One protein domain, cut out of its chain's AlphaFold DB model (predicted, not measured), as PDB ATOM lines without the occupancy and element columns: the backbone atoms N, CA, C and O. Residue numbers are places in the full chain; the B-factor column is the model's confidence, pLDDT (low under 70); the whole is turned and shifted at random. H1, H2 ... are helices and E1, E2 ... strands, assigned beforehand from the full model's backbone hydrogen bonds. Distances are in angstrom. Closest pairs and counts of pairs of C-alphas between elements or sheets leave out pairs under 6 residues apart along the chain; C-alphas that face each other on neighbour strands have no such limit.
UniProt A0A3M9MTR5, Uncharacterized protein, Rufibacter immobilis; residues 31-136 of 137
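What this domain is: This is residues 31 to 136 of the 137 residues of an uncharacterized protein of Rufibacter immobilis (UniProt A0A3M9MTR5). Two twisted four-stranded sheets make a sandwich, only partly face to face, nearest to each other where E1 and E5 run side by side. At the E4 edge, residues 111 to 129, with the short helix H1, bridge from one sheet to the other, while the loop of residues 96 to 107 reaches far out at one end. The printed part has 106 residues, with eight named strands and one named helix in the order E1 E2 E3 E4 E5 E6 E7 H1 E8, and is mostly strand. One sheet runs E1 E2 E3 E4, antiparallel; the other runs E5 E6 E8 E7 and is mixed. The whole is compact, with a radius of gyration of the C-alphas of 13.8 A and spans of 45 by 32 by 25 A.

Where its parts are: E1 takes residues 31 to 38, 21.5 A long, from C-alpha 31 at (-51.385, 159.275, 105.354). E2, residues 41 to 49, measures 25.6 A; E3, residues 55 to 63, 26.2 A; and E4, residues 68 to 75, 20.6 A. E5 is residues 82 to 87, 15.0 A; E6 residues 90 to 95, 16.3 A; E7 residues 108 to 110, 6.4 A. H1, residues 119 to 122, spans 5.1 A. E8, residues 130 to 135, measures 16.6 A and ends with C-alpha 135 at (-52.749, 182.181, 107.642).

How they stand to each other: E1 to E4 form a meander, each strand the antiparallel neighbour of the one before, in a strongly twisted sheet. N 33 and O 45 are 2.8 A apart in the hairpin E1 and E2, N 44 and O 60 2.9 A in E2 and E3, N 59 and O 72 2.9 A in E3 and E4. This sheet and the other form a sandwich, two sheets face to face, with best planes 14 degrees apart and strands at 31 degrees. The closest C-alphas of E1 and E5 are those of Ser 38 and Ile 86, 6.2 A apart. E5 and E6 are a hairpin, with N 84 and O 92 at 2.9 A. E6 and E8 are parallel, with N 93 and O 132 at 2.9 A. E7 is antiparallel to E8, with N 110 and O 133 at 2.8 A. H1 only grazes the first sheet with residues 119 to 121; the closest C-alphas of E4 and H1 are those of Ile 72 and Ala 120, 5.6 A apart. H1 is too short for an O i to N i+4 pair; its one O i to N i+3 pair is within range. Residues 73 to 74 of E4 also pair, antiparallel, with residues 116 to 117. E4 and E7 are apart.

The domain as a whole: The two C-alphas farthest apart, those of Ser 65 and His 101, lie 46.0 A from each other. The printed part has no cut. The link E6 to E7, 12 residues, is long. The mean pLDDT of the printed part is 90.1; residues 99 to 106 are under 70.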
ATOM      1  N   ILE A  31     -50.579 159.130 106.568       92.62
ATOM      2  CA  ILE A  31     -51.385 159.275 105.354       92.62
ATOM      3  C   ILE A  31     -50.918 160.527 104.623       92.62
ATOM      4  O   ILE A  31     -51.083 161.636 105.133       92.62
ATOM      5  N   MET A  32     -50.376 160.368 103.415       94.81
ATOM      6  CA  MET A  32     -50.012 161.501 102.564       94.81
ATOM      7  C   MET A  32     -51.268 162.294 102.176       94.81
ATOM      8  O   MET A  32     -52.215 161.743 101.613       94.81
ATOM      9  N   ILE A  33     -51.270 163.591 102.474       94.75
ATOM     10  CA  ILE A  33     -52.385 164.510 102.207       94.75
ATOM     11  C   ILE A  33     -52.099 165.462 101.046       94.75
ATOM     12  O   ILE A  33     -53.034 165.930 100.399       94.75
ATOM     13  N   GLN A  34     -50.827 165.738 100.756       96.56
ATOM     14  CA  GLN A  34     -50.434 166.568  99.623       96.56
ATOM     15  C   GLN A  34     -49.021 166.225  99.162       96.56
ATOM     16  O   GLN A  34     -48.138 165.975  99.976       96.56
ATOM     17  N   GLU A  35     -48.798 166.310  97.855       96.19
ATOM     18  CA  GLU A  35     -47.470 166.361  97.257       96.19
ATOM     19  C   GLU A  35     -47.379 167.612  96.378       96.19
ATOM     20  O   GLU A  35     -48.310 167.943  95.641       96.19
ATOM     21  N   ALA A  36     -46.260 168.317  96.469       96.12
ATOM     22  CA  ALA A  36     -45.912 169.418  95.589       96.12
ATOM     23  C   ALA A  36     -44.497 169.201  95.058       96.12
ATOM     24  O   ALA A  36     -43.610 168.728  95.770       96.12
ATOM     25  N   SER A  37     -44.264 169.571  93.804       94.06
ATOM     26  CA  SER A  37     -42.955 169.422  93.175       94.06
ATOM     27  C   SER A  37     -42.464 170.748  92.619       94.06
ATOM     28  O   SER A  37     -43.226 171.561  92.100       94.06
ATOM     29  N   SER A  38     -41.153 170.938  92.690       91.69
ATOM     30  CA  SER A  38     -40.419 171.945  91.927       91.69
ATOM     31  C   SER A  38     -39.386 171.248  91.043       91.69
ATOM     32  O   SER A  38     -39.188 170.038  91.141       91.69
ATOM     33  N   ASN A  39     -38.657 172.002  90.219       87.31
ATOM     34  CA  ASN A  39     -37.661 171.439  89.298       87.31
ATOM     35  C   ASN A  39     -36.578 170.565  89.963       87.31
ATOM     36  O   ASN A  39     -35.891 169.832  89.257       87.31
ATOM     37  N   LYS A  40     -36.360 170.681  91.280       92.75
ATOM     38  CA  LYS A  40     -35.293 169.961  91.997       92.75
ATOM     39  C   LYS A  40     -35.753 169.230  93.256       92.75
ATOM     40  O   LYS A  40     -34.931 168.556  93.869       92.75
ATOM     41  N   LEU A  41     -37.005 169.403  93.666       95.81
ATOM     42  CA  LEU A  41     -37.479 168.949  94.969       95.81
ATOM     43  C   LEU A  41     -38.885 168.389  94.862       95.81
ATOM     44  O   LEU A  41     -39.713 168.920  94.118       95.81
ATOM     45  N   ILE A  42     -39.142 167.384  95.680       95.88
ATOM     46  CA  ILE A  42     -40.469 166.869  95.986       95.88
ATOM     47  C   ILE A  42     -40.727 167.206  97.453       95.88
ATOM     48  O   ILE A  42     -39.856 167.026  98.301       95.88
ATOM     49  N   THR A  43     -41.898 167.743  97.760       97.06
ATOM     50  CA  THR A  43     -42.315 168.035  99.130       97.06
ATOM     51  C   THR A  43     -43.645 167.359  99.385       97.06
ATOM     52  O   THR A  43     -44.597 167.562  98.635       97.06
ATOM     53  N   GLN A  44     -43.701 166.557 100.438       96.81
ATOM     54  CA  GLN A  44     -44.882 165.802 100.829       96.81
ATOM     55  C   GLN A  44     -45.351 166.276 102.196       96.81
ATOM     56  O   GLN A  44     -44.544 166.444 103.109       96.81
ATOM     57  N   LEU A  45     -46.654 166.489 102.330       96.31
ATOM     58  CA  LEU A  45     -47.321 166.607 103.615       96.31
ATOM     59  C   LEU A  45     -48.054 165.307 103.890       96.31
ATOM     60  O   LEU A  45     -48.835 164.842 103.054       96.31
ATOM     61  N   SER A  46     -47.871 164.789 105.094       95.44
ATOM     62  CA  SER A  46     -48.575 163.617 105.581       95.44
ATOM     63  C   SER A  46     -49.147 163.868 106.960       95.44
ATOM     64  O   SER A  46     -48.483 164.424 107.826       95.44
ATOM     65  N   ARG A  47     -50.371 163.410 107.192       94.94
ATOM     66  CA  ARG A  47     -50.963 163.354 108.526       94.94
ATOM     67  C   ARG A  47     -50.461 162.109 109.248       94.94
ATOM     68  O   ARG A  47     -50.522 161.032 108.662       94.94
ATOM     69  N   VAL A  48     -50.038 162.240 110.503       94.12
ATOM     70  CA  VAL A  48     -49.658 161.101 111.351       94.12
ATOM     71  C   VAL A  48     -50.657 160.981 112.494       94.12
ATOM     72  O   VAL A  48     -50.836 161.920 113.266       94.12
ATOM     73  N   ASP A  49     -51.348 159.845 112.571       93.19
ATOM     74  CA  ASP A  49     -52.342 159.577 113.613       93.19
ATOM     75  C   ASP A  49     -51.688 158.963 114.861       93.19
ATOM     76  O   ASP A  49     -51.048 157.910 114.799       93.19
ATOM     77  N   HIS A  50     -51.884 159.613 116.009       90.81
ATOM     78  CA  HIS A  50     -51.418 159.166 117.326       90.81
ATOM     79  C   HIS A  50     -52.569 158.620 118.189       90.81
ATOM     80  O   HIS A  50     -52.444 158.465 119.409       90.81
ATOM     81  N   GLY A  51     -53.718 158.323 117.577       90.19
ATOM     82  CA  GLY A  51     -54.893 157.767 118.231       90.19
ATOM     83  C   GLY A  51     -55.528 158.758 119.203       90.19
ATOM     84  O   GLY A  51     -55.978 159.837 118.827       90.19
ATOM     85  N   ALA A  52     -55.580 158.397 120.489       89.88
ATOM     86  CA  ALA A  52     -56.203 159.235 121.520       89.88
ATOM     87  C   ALA A  52     -55.476 160.572 121.756       89.88
ATOM     88  O   ALA A  52     -56.048 161.473 122.366       89.88
ATOM     89  N   PHE A  53     -54.235 160.702 121.277       86.56
ATOM     90  CA  PHE A  53     -53.434 161.922 121.384       86.56
ATOM     91  C   PHE A  53     -53.622 162.879 120.201       86.56
ATOM     92  O   PHE A  53     -52.955 163.901 120.145       86.56
ATOM     93  N   GLY A  54     -54.535 162.572 119.275       89.88
ATOM     94  CA  GLY A  54     -54.777 163.396 118.099       89.88
ATOM     95  C   GLY A  54     -53.814 163.065 116.966       89.88
ATOM     96  O   GLY A  54     -53.426 161.915 116.780       89.88
ATOM     97  N   TYR A  55     -53.476 164.069 116.165       92.19
ATOM     98  CA  TYR A  55     -52.637 163.895 114.988       92.19
ATOM     99  C   TYR A  55     -51.770 165.124 114.752       92.19
ATOM    100  O   TYR A  55     -52.202 166.261 114.956       92.19
ATOM    101  N   ASP A  56     -50.569 164.893 114.247       94.69
ATOM    102  CA  ASP A  56     -49.720 165.946 113.709       94.69
ATOM    103  C   ASP A  56     -49.642 165.842 112.182       94.69
ATOM    104  O   ASP A  56     -50.322 165.027 111.539       94.69
ATOM    105  N   VAL A  57     -48.859 166.737 111.589       95.75
ATOM    106  CA  VAL A  57     -48.512 166.676 110.179       95.75
ATOM    107  C   VAL A  57     -47.001 166.659 110.037       95.75
ATOM    108  O   VAL A  57     -46.305 167.516 110.566       95.75
ATOM    109  N   THR A  58     -46.490 165.705 109.274       95.62
ATOM    110  CA  THR A  58     -45.091 165.660 108.864       95.62
ATOM    111  C   THR A  58     -44.955 166.265 107.472       95.62
ATOM    112  O   THR A  58     -45.664 165.872 106.546       95.62
ATOM    113  N   LEU A  59     -44.025 167.203 107.309       96.69
ATOM    114  CA  LEU A  59     -43.569 167.682 106.007       96.69
ATOM    115  C   LEU A  59     -42.221 167.040 105.690       96.69
ATOM    116  O   LEU A  59     -41.259 167.261 106.421       96.69
ATOM    117  N   LYS A  60     -42.134 166.291 104.588       96.44
ATOM    118  CA  LYS A  60     -40.889 165.715 104.060       96.44
ATOM    119  C   LYS A  60     -40.450 166.485 102.821       96.44
ATOM    120  O   LYS A  60     -41.257 166.744 101.930       96.44
ATOM    121  N   VAL A  61     -39.171 166.832 102.746       97.19
ATOM    122  CA  VAL A  61     -38.523 167.398 101.560       97.19
ATOM    123  C   VAL A  61     -37.533 166.383 101.021       97.19
ATOM    124  O   VAL A  61     -36.647 165.922 101.743       97.19
ATOM    125  N   CYS A  62     -37.663 166.070  99.741       95.81
ATOM    126  CA  CYS A  62     -36.850 165.096  99.038       95.81
ATOM    127  C   CYS A  62     -36.264 165.669  97.756       95.81
ATOM    128  O   CYS A  62     -36.778 166.637  97.189       95.81
ATOM    129  N   ASP A  63     -35.181 165.056  97.284       94.88
ATOM    130  CA  ASP A  63     -34.703 165.309  95.929       94.88
ATOM    131  C   ASP A  63     -35.627 164.655  94.886       94.88
ATOM    132  O   ASP A  63     -36.590 163.952  95.200       94.88
ATOM    133  N   THR A  64     -35.339 164.884  93.606       91.94
ATOM    134  CA  THR A  64     -36.098 164.281  92.497       91.94
ATOM    135  C   THR A  64     -35.949 162.761  92.403       91.94
ATOM    136  O   THR A  64     -36.705 162.127  91.675       91.94
ATOM    137  N   SER A  65     -34.977 162.181  93.110       92.44
ATOM    138  CA  SER A  65     -34.790 160.734  93.256       92.44
ATOM    139  C   SER A  65     -35.507 160.193  94.498       92.44
ATOM    140  O   SER A  65     -35.261 159.051  94.875       92.44
ATOM    141  N   LYS A  66     -36.370 161.008  95.124       91.62
ATOM    142  CA  LYS A  66     -37.150 160.723  96.337       91.62
ATOM    143  C   LYS A  66     -36.333 160.482  97.602       91.62
ATOM    144  O   LYS A  66     -36.883 160.135  98.642       91.62
ATOM    145  N   LYS A  67     -35.034 160.762  97.576       93.25
ATOM    146  CA  LYS A  67     -34.213 160.667  98.777       93.25
ATOM    147  C   LYS A  67     -34.599 161.771  99.757       93.25
ATOM    148  O   LYS A  67     -34.595 162.947  99.388       93.25
ATOM    149  N   LEU A  68     -34.851 161.396 101.008       94.44
ATOM    150  CA  LEU A  68     -35.153 162.312 102.101       94.44
ATOM    151  C   LEU A  68     -33.973 163.248 102.373       94.44
ATOM    152  O   LEU A  68     -32.848 162.806 102.621       94.44
ATOM    153  N   ILE A  69     -34.255 164.550 102.319       95.31
ATOM    154  CA  ILE A  69     -33.320 165.632 102.639       95.31
ATOM    155  C   ILE A  69     -33.627 166.191 104.029       95.31
ATOM    156  O   ILE A  69     -32.709 166.375 104.824       95.31
ATOM    157  N   GLU A  70     -34.901 166.471 104.310       95.50
ATOM    158  CA  GLU A  70     -35.358 167.083 105.560       95.50
ATOM    159  C   GLU A  70     -36.781 166.624 105.887       95.50
ATOM    160  O   GLU A  70     -37.592 166.430 104.982       95.50
ATOM    161  N   ALA A  71     -37.090 166.457 107.170       95.12
ATOM    162  CA  ALA A  71     -38.442 166.210 107.648       95.12
ATOM    163  C   ALA A  71     -38.716 167.072 108.881       95.12
ATOM    164  O   ALA A  71     -37.892 167.109 109.794       95.12
ATOM    165  N   ILE A  72     -39.871 167.736 108.918       96.38
ATOM    166  CA  ILE A  72     -40.305 168.534 110.069       96.38
ATOM    167  C   ILE A  72     -41.706 168.124 110.516       96.38
ATOM    168  O   ILE A  72     -42.567 167.814 109.692       96.38
ATOM    169  N   GLY A  73     -41.932 168.146 111.829       95.25
ATOM    170  CA  GLY A  73     -43.259 168.009 112.422       95.25
ATOM    171  C   GLY A  73     -43.945 169.369 112.530       95.25
ATOM    172  O   GLY A  73     -43.323 170.365 112.900       95.25
ATOM    173  N   LEU A  74     -45.233 169.400 112.224       95.69
ATOM    174  CA  LEU A  74     -46.096 170.569 112.236       95.69
ATOM    175  C   LEU A  74     -47.386 170.240 112.987       95.69
ATOM    176  O   LEU A  74     -47.914 169.130 112.903       95.69
ATOM    177  N   ARG A  75     -47.945 171.225 113.687       93.50
ATOM    178  CA  ARG A  75     -49.276 171.109 114.290       93.50
ATOM    179  C   ARG A  75     -50.315 170.814 113.211       93.50
ATOM    180  O   ARG A  75     -50.404 171.551 112.228       93.50
ATOM    181  N   GLY A  76     -51.101 169.763 113.431       88.69
ATOM    182  CA  GLY A  76     -52.185 169.338 112.543       88.69
ATOM    183  C   GLY A  76     -53.569 169.353 113.186       88.69
ATOM    184  O   GLY A  76     -54.547 169.501 112.464       88.69
ATOM    185  N   GLU A  77     -53.653 169.236 114.516       81.94
ATOM    186  CA  GLU A  77     -54.884 168.917 115.260       81.94
ATOM    187  C   GLU A  77     -56.086 169.810 114.914       81.94
ATOM    188  O   GLU A  77     -57.174 169.299 114.632       81.94
ATOM    189  N   ASP A  78     -55.879 171.129 114.889       76.25
ATOM    190  CA  ASP A  78     -56.953 172.103 114.685       76.25
ATOM    191  C   ASP A  78     -57.156 172.481 113.209       76.25
ATOM    192  O   ASP A  78     -58.285 172.694 112.762       76.25
ATOM    193  N   TYR A  79     -56.061 172.599 112.450       83.56
ATOM    194  CA  TYR A  79     -56.059 173.047 111.055       83.56
ATOM    195  C   TYR A  79     -54.938 172.353 110.298       83.56
ATOM    196  O   TYR A  79     -53.775 172.429 110.691       83.56
ATOM    197  N   LEU A  80     -55.291 171.718 109.183       90.06
ATOM    198  CA  LEU A  80     -54.321 171.068 108.315       90.06
ATOM    199  C   LEU A  80     -53.555 172.121 107.499       90.06
ATOM    200  O   LEU A  80     -54.199 172.922 106.812       90.06
ATOM    201  N   PRO A  81     -52.210 172.125 107.540       94.19
ATOM    202  CA  PRO A  81     -51.424 172.914 106.612       94.19
ATOM    203  C   PRO A  81     -51.565 172.396 105.182       94.19
ATOM    204  O   PRO A  81     -51.881 171.230 104.940       94.19
ATOM    205  N   SER A  82     -51.235 173.263 104.235       95.44
ATOM    206  CA  SER A  82     -51.021 172.910 102.833       95.44
ATOM    207  C   SER A  82     -49.774 173.603 102.291       95.44
ATOM    208  O   SER A  82     -49.346 174.634 102.809       95.44
ATOM    209  N   ILE A  83     -49.167 173.018 101.265       97.00
ATOM    210  CA  ILE A  83     -48.071 173.603 100.501       97.00
ATOM    211  C   ILE A  83     -48.676 174.515  99.435       97.00
ATOM    212  O   ILE A  83     -49.390 174.041  98.549       97.00
ATOM    213  N   ASP A  84     -48.339 175.800  99.488       95.00
ATOM    214  CA  ASP A  84     -48.725 176.773  98.463       95.00
ATOM    215  C   ASP A  84     -47.767 176.713  97.273       95.00
ATOM    216  O   ASP A  84     -48.167 176.632  96.112       95.00
ATOM    217  N   SER A  85     -46.468 176.819  97.560       95.00
ATOM    218  CA  SER A  85     -45.427 176.884  96.537       95.00
ATOM    219  C   SER A  85     -44.044 176.582  97.103       95.00
ATOM    220  O   SER A  85     -43.793 176.683  98.304       95.00
ATOM    221  N   ILE A  86     -43.126 176.237  96.201       97.00
ATOM    222  CA  ILE A  86     -41.723 175.965  96.508       97.00
ATOM    223  C   ILE A  86     -40.874 176.869  95.613       97.00
ATOM    224  O   ILE A  86     -40.914 176.755  94.386       97.00
ATOM    225  N   VAL A  87     -40.099 177.771  96.218       95.69
ATOM    226  CA  VAL A  87     -39.237 178.723  95.503       95.69
ATOM    227  C   VAL A  87     -37.810 178.607  96.030       95.69
ATOM    228  O   VAL A  87     -37.462 179.120  97.095       95.69
ATOM    229  N   GLY A  88     -36.955 177.923  95.267       94.19
ATOM    230  CA  GLY A  88     -35.579 177.650  95.679       94.19
ATOM    231  C   GLY A  88     -35.543 176.793  96.946       94.19
ATOM    232  O   GLY A  88     -36.017 175.664  96.929       94.19
ATOM    233  N   LYS A  89     -34.981 177.339  98.033       96.25
ATOM    234  CA  LYS A  89     -34.963 176.713  99.368       96.25
ATOM    235  C   LYS A  89     -36.100 177.179 100.286       96.25
ATOM    236  O   LYS A  89     -36.071 176.893 101.474       96.25
ATOM    237  N   THR A  90     -37.062 177.936  99.764       97.38
ATOM    238  CA  THR A  90     -38.184 178.448 100.558       97.38
ATOM    239  C   THR A  90     -39.443 177.661 100.241       97.38
ATOM    240  O   THR A  90     -39.830 177.564  99.074       97.38
ATOM    241  N   ILE A  91     -40.077 177.122 101.276       97.62
ATOM    242  CA  ILE A  91     -41.341 176.396 101.200       97.62
ATOM    243  C   ILE A  91     -42.413 177.279 101.829       97.62
ATOM    244  O   ILE A  91     -42.317 177.669 102.994       97.62
ATOM    245  N   TYR A  92     -43.417 177.621 101.030       97.00
ATOM    246  CA  TYR A  92     -44.547 178.419 101.474       97.00
ATOM    247  C   TYR A  92     -45.655 177.487 101.934       97.00
ATOM    248  O   TYR A  92     -46.125 176.643 101.168       97.00
ATOM    249  N   LEU A  93     -46.046 177.657 103.189       96.38
ATOM    250  CA  LEU A  93     -47.098 176.897 103.829       96.38
ATOM    251  C   LEU A  93     -48.279 177.797 104.133       96.38
ATOM    252  O   LEU A  93     -48.134 178.959 104.517       96.38
ATOM    253  N   HIS A  94     -49.450 177.205 104.024       93.31
ATOM    254  CA  HIS A  94     -50.710 177.848 104.310       93.31
ATOM    255  C   HIS A  94     -51.437 177.112 105.423       93.31
ATOM    256  O   HIS A  94     -51.583 175.893 105.369       93.31
ATOM    257  N   TYR A  95     -51.940 177.873 106.391       91.75
ATOM    258  CA  TYR A  95     -52.926 177.444 107.375       91.75
ATOM    259  C   TYR A  95     -54.212 178.264 107.223       91.75
ATOM    260  O   TYR A  95     -54.192 179.400 106.755       91.75
ATOM    261  N   SER A  96     -55.321 177.704 107.705       85.81
ATOM    262  CA  SER A  96     -56.638 178.357 107.709       85.81
ATOM    263  C   SER A  96     -57.188 178.534 109.131       85.81
ATOM    264  O   SER A  96     -58.341 178.199 109.400       85.81
ATOM    265  N   PHE A  97     -56.379 179.049 110.063       82.69
ATOM    266  CA  PHE A  97     -56.826 179.370 111.420       82.69
ATOM    267  C   PHE A  97     -57.934 180.445 111.398       82.69
ATOM    268  O   PHE A  97     -57.779 181.501 110.766       82.69
ATOM    269  N   PRO A  98     -59.039 180.258 112.139       70.88
ATOM    270  CA  PRO A  98     -60.068 181.261 112.300       70.88
ATOM    271  C   PRO A  98     -59.506 182.427 113.104       70.88
ATOM    272  O   PRO A  98     -58.744 182.260 114.058       70.88
ATOM    273  N   SER A  99     -59.932 183.637 112.757       61.47
ATOM    274  CA  SER A  99     -59.710 184.772 113.641       61.47
ATOM    275  C   SER A  99     -60.714 184.722 114.795       61.47
ATOM    276  O   SER A  99     -61.872 184.335 114.608       61.47
ATOM    277  N   ARG A 100     -60.290 185.098 116.010       58.31
ATOM    278  CA  ARG A 100     -61.226 185.283 117.131       58.31
ATOM    279  C   ARG A 100     -62.322 186.266 116.681       58.31
ATOM    280  O   ARG A 100     -61.977 187.345 116.217       58.31
ATOM    281  N   HIS A 101     -63.596 185.883 116.864       53.81
ATOM    282  CA  HIS A 101     -64.845 186.612 116.529       53.81
ATOM    283  C   HIS A 101     -65.549 186.336 115.186       53.81
ATOM    284  O   HIS A 101     -66.018 187.276 114.552       53.81
ATOM    285  N   ASN A 102     -65.753 185.075 114.773       54.69
ATOM    286  CA  ASN A 102     -66.615 184.736 113.613       54.69
ATOM    287  C   ASN A 102     -66.252 185.482 112.307       54.69
ATOM    288  O   ASN A 102     -67.031 185.535 111.354       54.69
ATOM    289  N   SER A 103     -65.060 186.065 112.264       53.09
ATOM    290  CA  SER A 103     -64.519 186.838 111.167       53.09
ATOM    291  C   SER A 103     -63.562 185.944 110.393       53.09
ATOM    292  O   SER A 103     -62.852 185.113 110.966       53.09
ATOM    293  N   LYS A 104     -63.586 186.097 109.066       57.84
ATOM    294  CA  LYS A 104     -62.730 185.394 108.097       57.84
ATOM    295  C   LYS A 104     -61.281 185.260 108.621       57.84
ATOM    296  O   LYS A 104     -60.855 186.149 109.364       57.84
ATOM    297  N   PRO A 105     -60.536 184.192 108.261       62.16
ATOM    298  CA  PRO A 105     -59.111 184.083 108.578       62.16
ATOM    299  C   PRO A 105     -58.418 185.423 108.323       62.16
ATOM    300  O   PRO A 105     -58.634 186.035 107.276       62.16
ATOM    301  N   ILE A 106     -57.677 185.929 109.312       67.81
ATOM    302  CA  ILE A 106     -56.871 187.132 109.098       67.81
ATOM    303  C   ILE A 106     -55.679 186.690 108.263       67.81
ATOM    304  O   ILE A 106     -54.908 185.850 108.734       67.81
ATOM    305  N   ASP A 107     -55.550 187.273 107.071       78.06
ATOM    306  CA  ASP A 107     -54.372 187.140 106.221       78.06
ATOM    307  C   ASP A 107     -53.154 187.686 106.972       78.06
ATOM    308  O   ASP A 107     -52.995 188.900 107.121       78.06
ATOM    309  N   ARG A 108     -52.314 186.795 107.502       85.00
ATOM    310  CA  ARG A 108     -51.105 187.172 108.248       85.00
ATOM    311  C   ARG A 108     -50.032 186.108 108.149       85.00
ATOM    312  O   ARG A 108     -50.339 184.934 107.975       85.00
ATOM    313  N   ASP A 109     -48.790 186.519 108.338       88.88
ATOM    314  CA  ASP A 109     -47.694 185.577 108.513       88.88
ATOM    315  C   ASP A 109     -47.785 184.947 109.918       88.88
ATOM    316  O   ASP A 109     -48.255 185.572 110.875       88.88
ATOM    317  N   ILE A 110     -47.410 183.675 110.015       90.50
ATOM    318  CA  ILE A 110     -47.386 182.889 111.245       90.50
ATOM    319  C   ILE A 110     -45.924 182.615 111.587       90.50
ATOM    320  O   ILE A 110     -45.156 182.184 110.728       90.50
ATOM    321  N   GLU A 111     -45.553 182.851 112.844       92.06
ATOM    322  CA  GLU A 111     -44.232 182.489 113.363       92.06
ATOM    323  C   GLU A 111     -44.055 180.970 113.301       92.06
ATOM    324  O   GLU A 111     -44.939 180.218 113.727       92.06
ATOM    325  N   PHE A 112     -42.923 180.514 112.769       93.31
ATOM    326  CA  PHE A 112     -42.642 179.094 112.567       93.31
ATOM    327  C   PHE A 112     -42.758 178.304 113.872       93.31
ATOM    328  O   PHE A 112     -43.398 177.255 113.925       93.31
ATOM    329  N   GLU A 113     -42.252 178.879 114.955       93.12
ATOM    330  CA  GLU A 113     -42.228 178.329 116.305       93.12
ATOM    331  C   GLU A 113     -43.631 178.084 116.877       93.12
ATOM    332  O   GLU A 113     -43.813 177.270 117.781       93.12
ATOM    333  N   SER A 114     -44.651 178.769 116.350       91.12
ATOM    334  CA  SER A 114     -46.033 178.587 116.798       91.12
ATOM    335  C   SER A 114     -46.694 177.321 116.240       91.12
ATOM    336  O   SER A 114     -47.701 176.865 116.792       91.12
ATOM    337  N   VAL A 115     -46.134 176.742 115.172       93.44
ATOM    338  CA  VAL A 115     -46.674 175.551 114.498       93.44
ATOM    339  C   VAL A 115     -45.678 174.402 114.381       93.44
ATOM    340  O   VAL A 115     -46.118 173.267 114.233       93.44
ATOM    341  N   ALA A 116     -44.373 174.653 114.466       94.81
ATOM    342  CA  ALA A 116     -43.351 173.616 114.434       94.81
ATOM    343  C   ALA A 116     -43.386 172.736 115.691       94.81
ATOM    344  O   ALA A 116     -43.746 173.184 116.783       94.81
ATOM    345  N   LEU A 117     -42.997 171.473 115.532       93.94
ATOM    346  CA  LEU A 117     -42.952 170.465 116.588       93.94
ATOM    347  C   LEU A 117     -41.588 169.765 116.632       93.94
ATOM    348  O   LEU A 117     -40.858 169.713 115.639       93.94
ATOM    349  N   GLY A 118     -41.276 169.176 117.789       91.62
ATOM    350  CA  GLY A 118     -40.104 168.318 117.974       91.62
ATOM    351  C   GLY A 118     -38.781 169.023 117.668       91.62
ATOM    352  O   GLY A 118     -38.589 170.187 118.015       91.62
ATOM    353  N   GLU A 119     -37.871 168.309 117.004       88.31
ATOM    354  CA  GLU A 119     -36.519 168.800 116.702       88.31
ATOM    355  C   GLU A 119     -36.505 170.063 115.840       88.31
ATOM    356  O   GLU A 119     -35.661 170.931 116.048       88.31
ATOM    357  N   ALA A 120     -37.468 170.216 114.927       91.88
ATOM    358  CA  ALA A 120     -37.554 171.398 114.075       91.88
ATOM    359  C   ALA A 120     -37.805 172.680 114.886       91.88
ATOM    360  O   ALA A 120     -37.330 173.747 114.509       91.88
ATOM    361  N   LEU A 121     -38.522 172.572 116.011       91.75
ATOM    362  CA  LEU A 121     -38.758 173.688 116.927       91.75
ATOM    363  C   LEU A 121     -37.518 174.011 117.773       91.75
ATOM    364  O   LEU A 121     -37.252 175.177 118.046       91.75
ATOM    365  N   ILE A 122     -36.780 172.987 118.211       91.00
ATOM    366  CA  ILE A 122     -35.640 173.145 119.128       91.00
ATOM    367  C   ILE A 122     -34.394 173.644 118.382       91.00
ATOM    368  O   ILE A 122     -33.683 174.497 118.902       91.00
ATOM    369  N   HIS A 123     -34.160 173.133 117.171       91.12
ATOM    370  CA  HIS A 123     -32.952 173.362 116.375       91.12
ATOM    371  C   HIS A 123     -33.286 173.982 115.008       91.12
ATOM    372  O   HIS A 123     -32.806 173.527 113.965       91.12
ATOM    373  N   SER A 124     -34.150 175.000 114.995       91.00
ATOM    374  CA  SER A 124     -34.643 175.649 113.766       91.00
ATOM    375  C   SER A 124     -33.531 176.203 112.860       91.00
ATOM    376  O   SER A 124     -33.667 176.230 111.639       91.00
ATOM    377  N   GLU A 125     -32.389 176.577 113.431       92.19
ATOM    378  CA  GLU A 125     -31.201 177.059 112.726       92.19
ATOM    379  C   GLU A 125     -30.472 175.977 111.918       92.19
ATOM    380  O   GLU A 125     -29.649 176.296 111.058       92.19
ATOM    381  N   SER A 126     -30.751 174.702 112.201       92.81
ATOM    382  CA  SER A 126     -30.161 173.560 111.497       92.81
ATOM    383  C   SER A 126     -30.933 173.165 110.234       92.81
ATOM    384  O   SER A 126     -30.442 172.350 109.448       92.81
ATOM    385  N   LEU A 127     -32.113 173.760 110.022       95.94
ATOM    386  CA  LEU A 127     -32.977 173.458 108.888       95.94
ATOM    387  C   LEU A 127     -32.335 173.909 107.569       95.94
ATOM    388  O   LEU A 127     -31.794 175.009 107.430       95.94
ATOM    389  N   GLN A 128     -32.396 173.039 106.567       96.81
ATOM    390  CA  GLN A 128     -31.860 173.287 105.230       96.81
ATOM    391  C   GLN A 128     -32.787 174.160 104.382       96.81
ATOM    392  O   GLN A 128     -32.325 174.751 103.392       96.81
ATOM    393  N   PHE A 129     -34.069 174.210 104.749       97.38
ATOM    394  CA  PHE A 129     -35.115 174.965 104.078       97.38
ATOM    395  C   PHE A 129     -35.670 176.075 104.972       97.38
ATOM    396  O   PHE A 129     -35.722 175.971 106.193       97.38
ATOM    397  N   ASN A 130     -36.114 177.156 104.330       96.88
ATOM    398  CA  ASN A 130     -36.845 178.231 104.986       96.88
ATOM    399  C   ASN A 130     -38.344 177.974 104.850       96.88
ATOM    400  O   ASN A 130     -38.832 177.739 103.742       96.88
ATOM    401  N   TYR A 131     -39.078 178.104 105.947       97.19
ATOM    402  CA  TYR A 131     -40.519 177.888 105.980       97.19
ATOM    403  C   TYR A 131     -41.236 179.215 106.202       97.19
ATOM    404  O   TYR A 131     -41.106 179.831 107.257       97.19
ATOM    405  N   ILE A 132     -41.989 179.668 105.200       96.12
ATOM    406  CA  ILE A 132     -42.824 180.868 105.318       96.12
ATOM    407  C   ILE A 132     -44.263 180.413 105.452       96.12
ATOM    408  O   ILE A 132     -44.838 179.878 104.506       96.12
ATOM    409  N   ILE A 133     -44.842 180.639 106.625       95.12
ATOM    410  CA  ILE A 133     -46.182 180.164 106.940       95.12
ATOM    411  C   ILE A 133     -47.138 181.347 106.944       95.12
ATOM    412  O   ILE A 133     -46.873 182.379 107.561       95.12
ATOM    413  N   ARG A 134     -48.264 181.205 106.251       92.69
ATOM    414  CA  ARG A 134     -49.300 182.232 106.175       92.69
ATOM    415  C   ARG A 134     -50.626 181.654 106.612       92.69
ATOM    416  O   ARG A 134     -50.999 180.557 106.221       92.69
ATOM    417  N   ASN A 135     -51.341 182.412 107.421       89.00
ATOM    418  CA  ASN A 135     -52.749 182.181 107.642       89.00
ATOM    419  C   ASN A 135     -53.502 182.894 106.528       89.00
ATOM    420  O   ASN A 135     -53.393 184.116 106.482       89.00
ATOM    421  N   LYS A 136     -54.226 182.201 105.651       77.19
ATOM    422  CA  LYS A 136     -55.091 182.852 104.648       77.19
ATOM    423  C   LYS A 136     -56.405 182.087 104.487       77.19
ATOM    424  O   LYS A 136     -56.586 181.026 105.081       77.19
TER     425      LYS A 136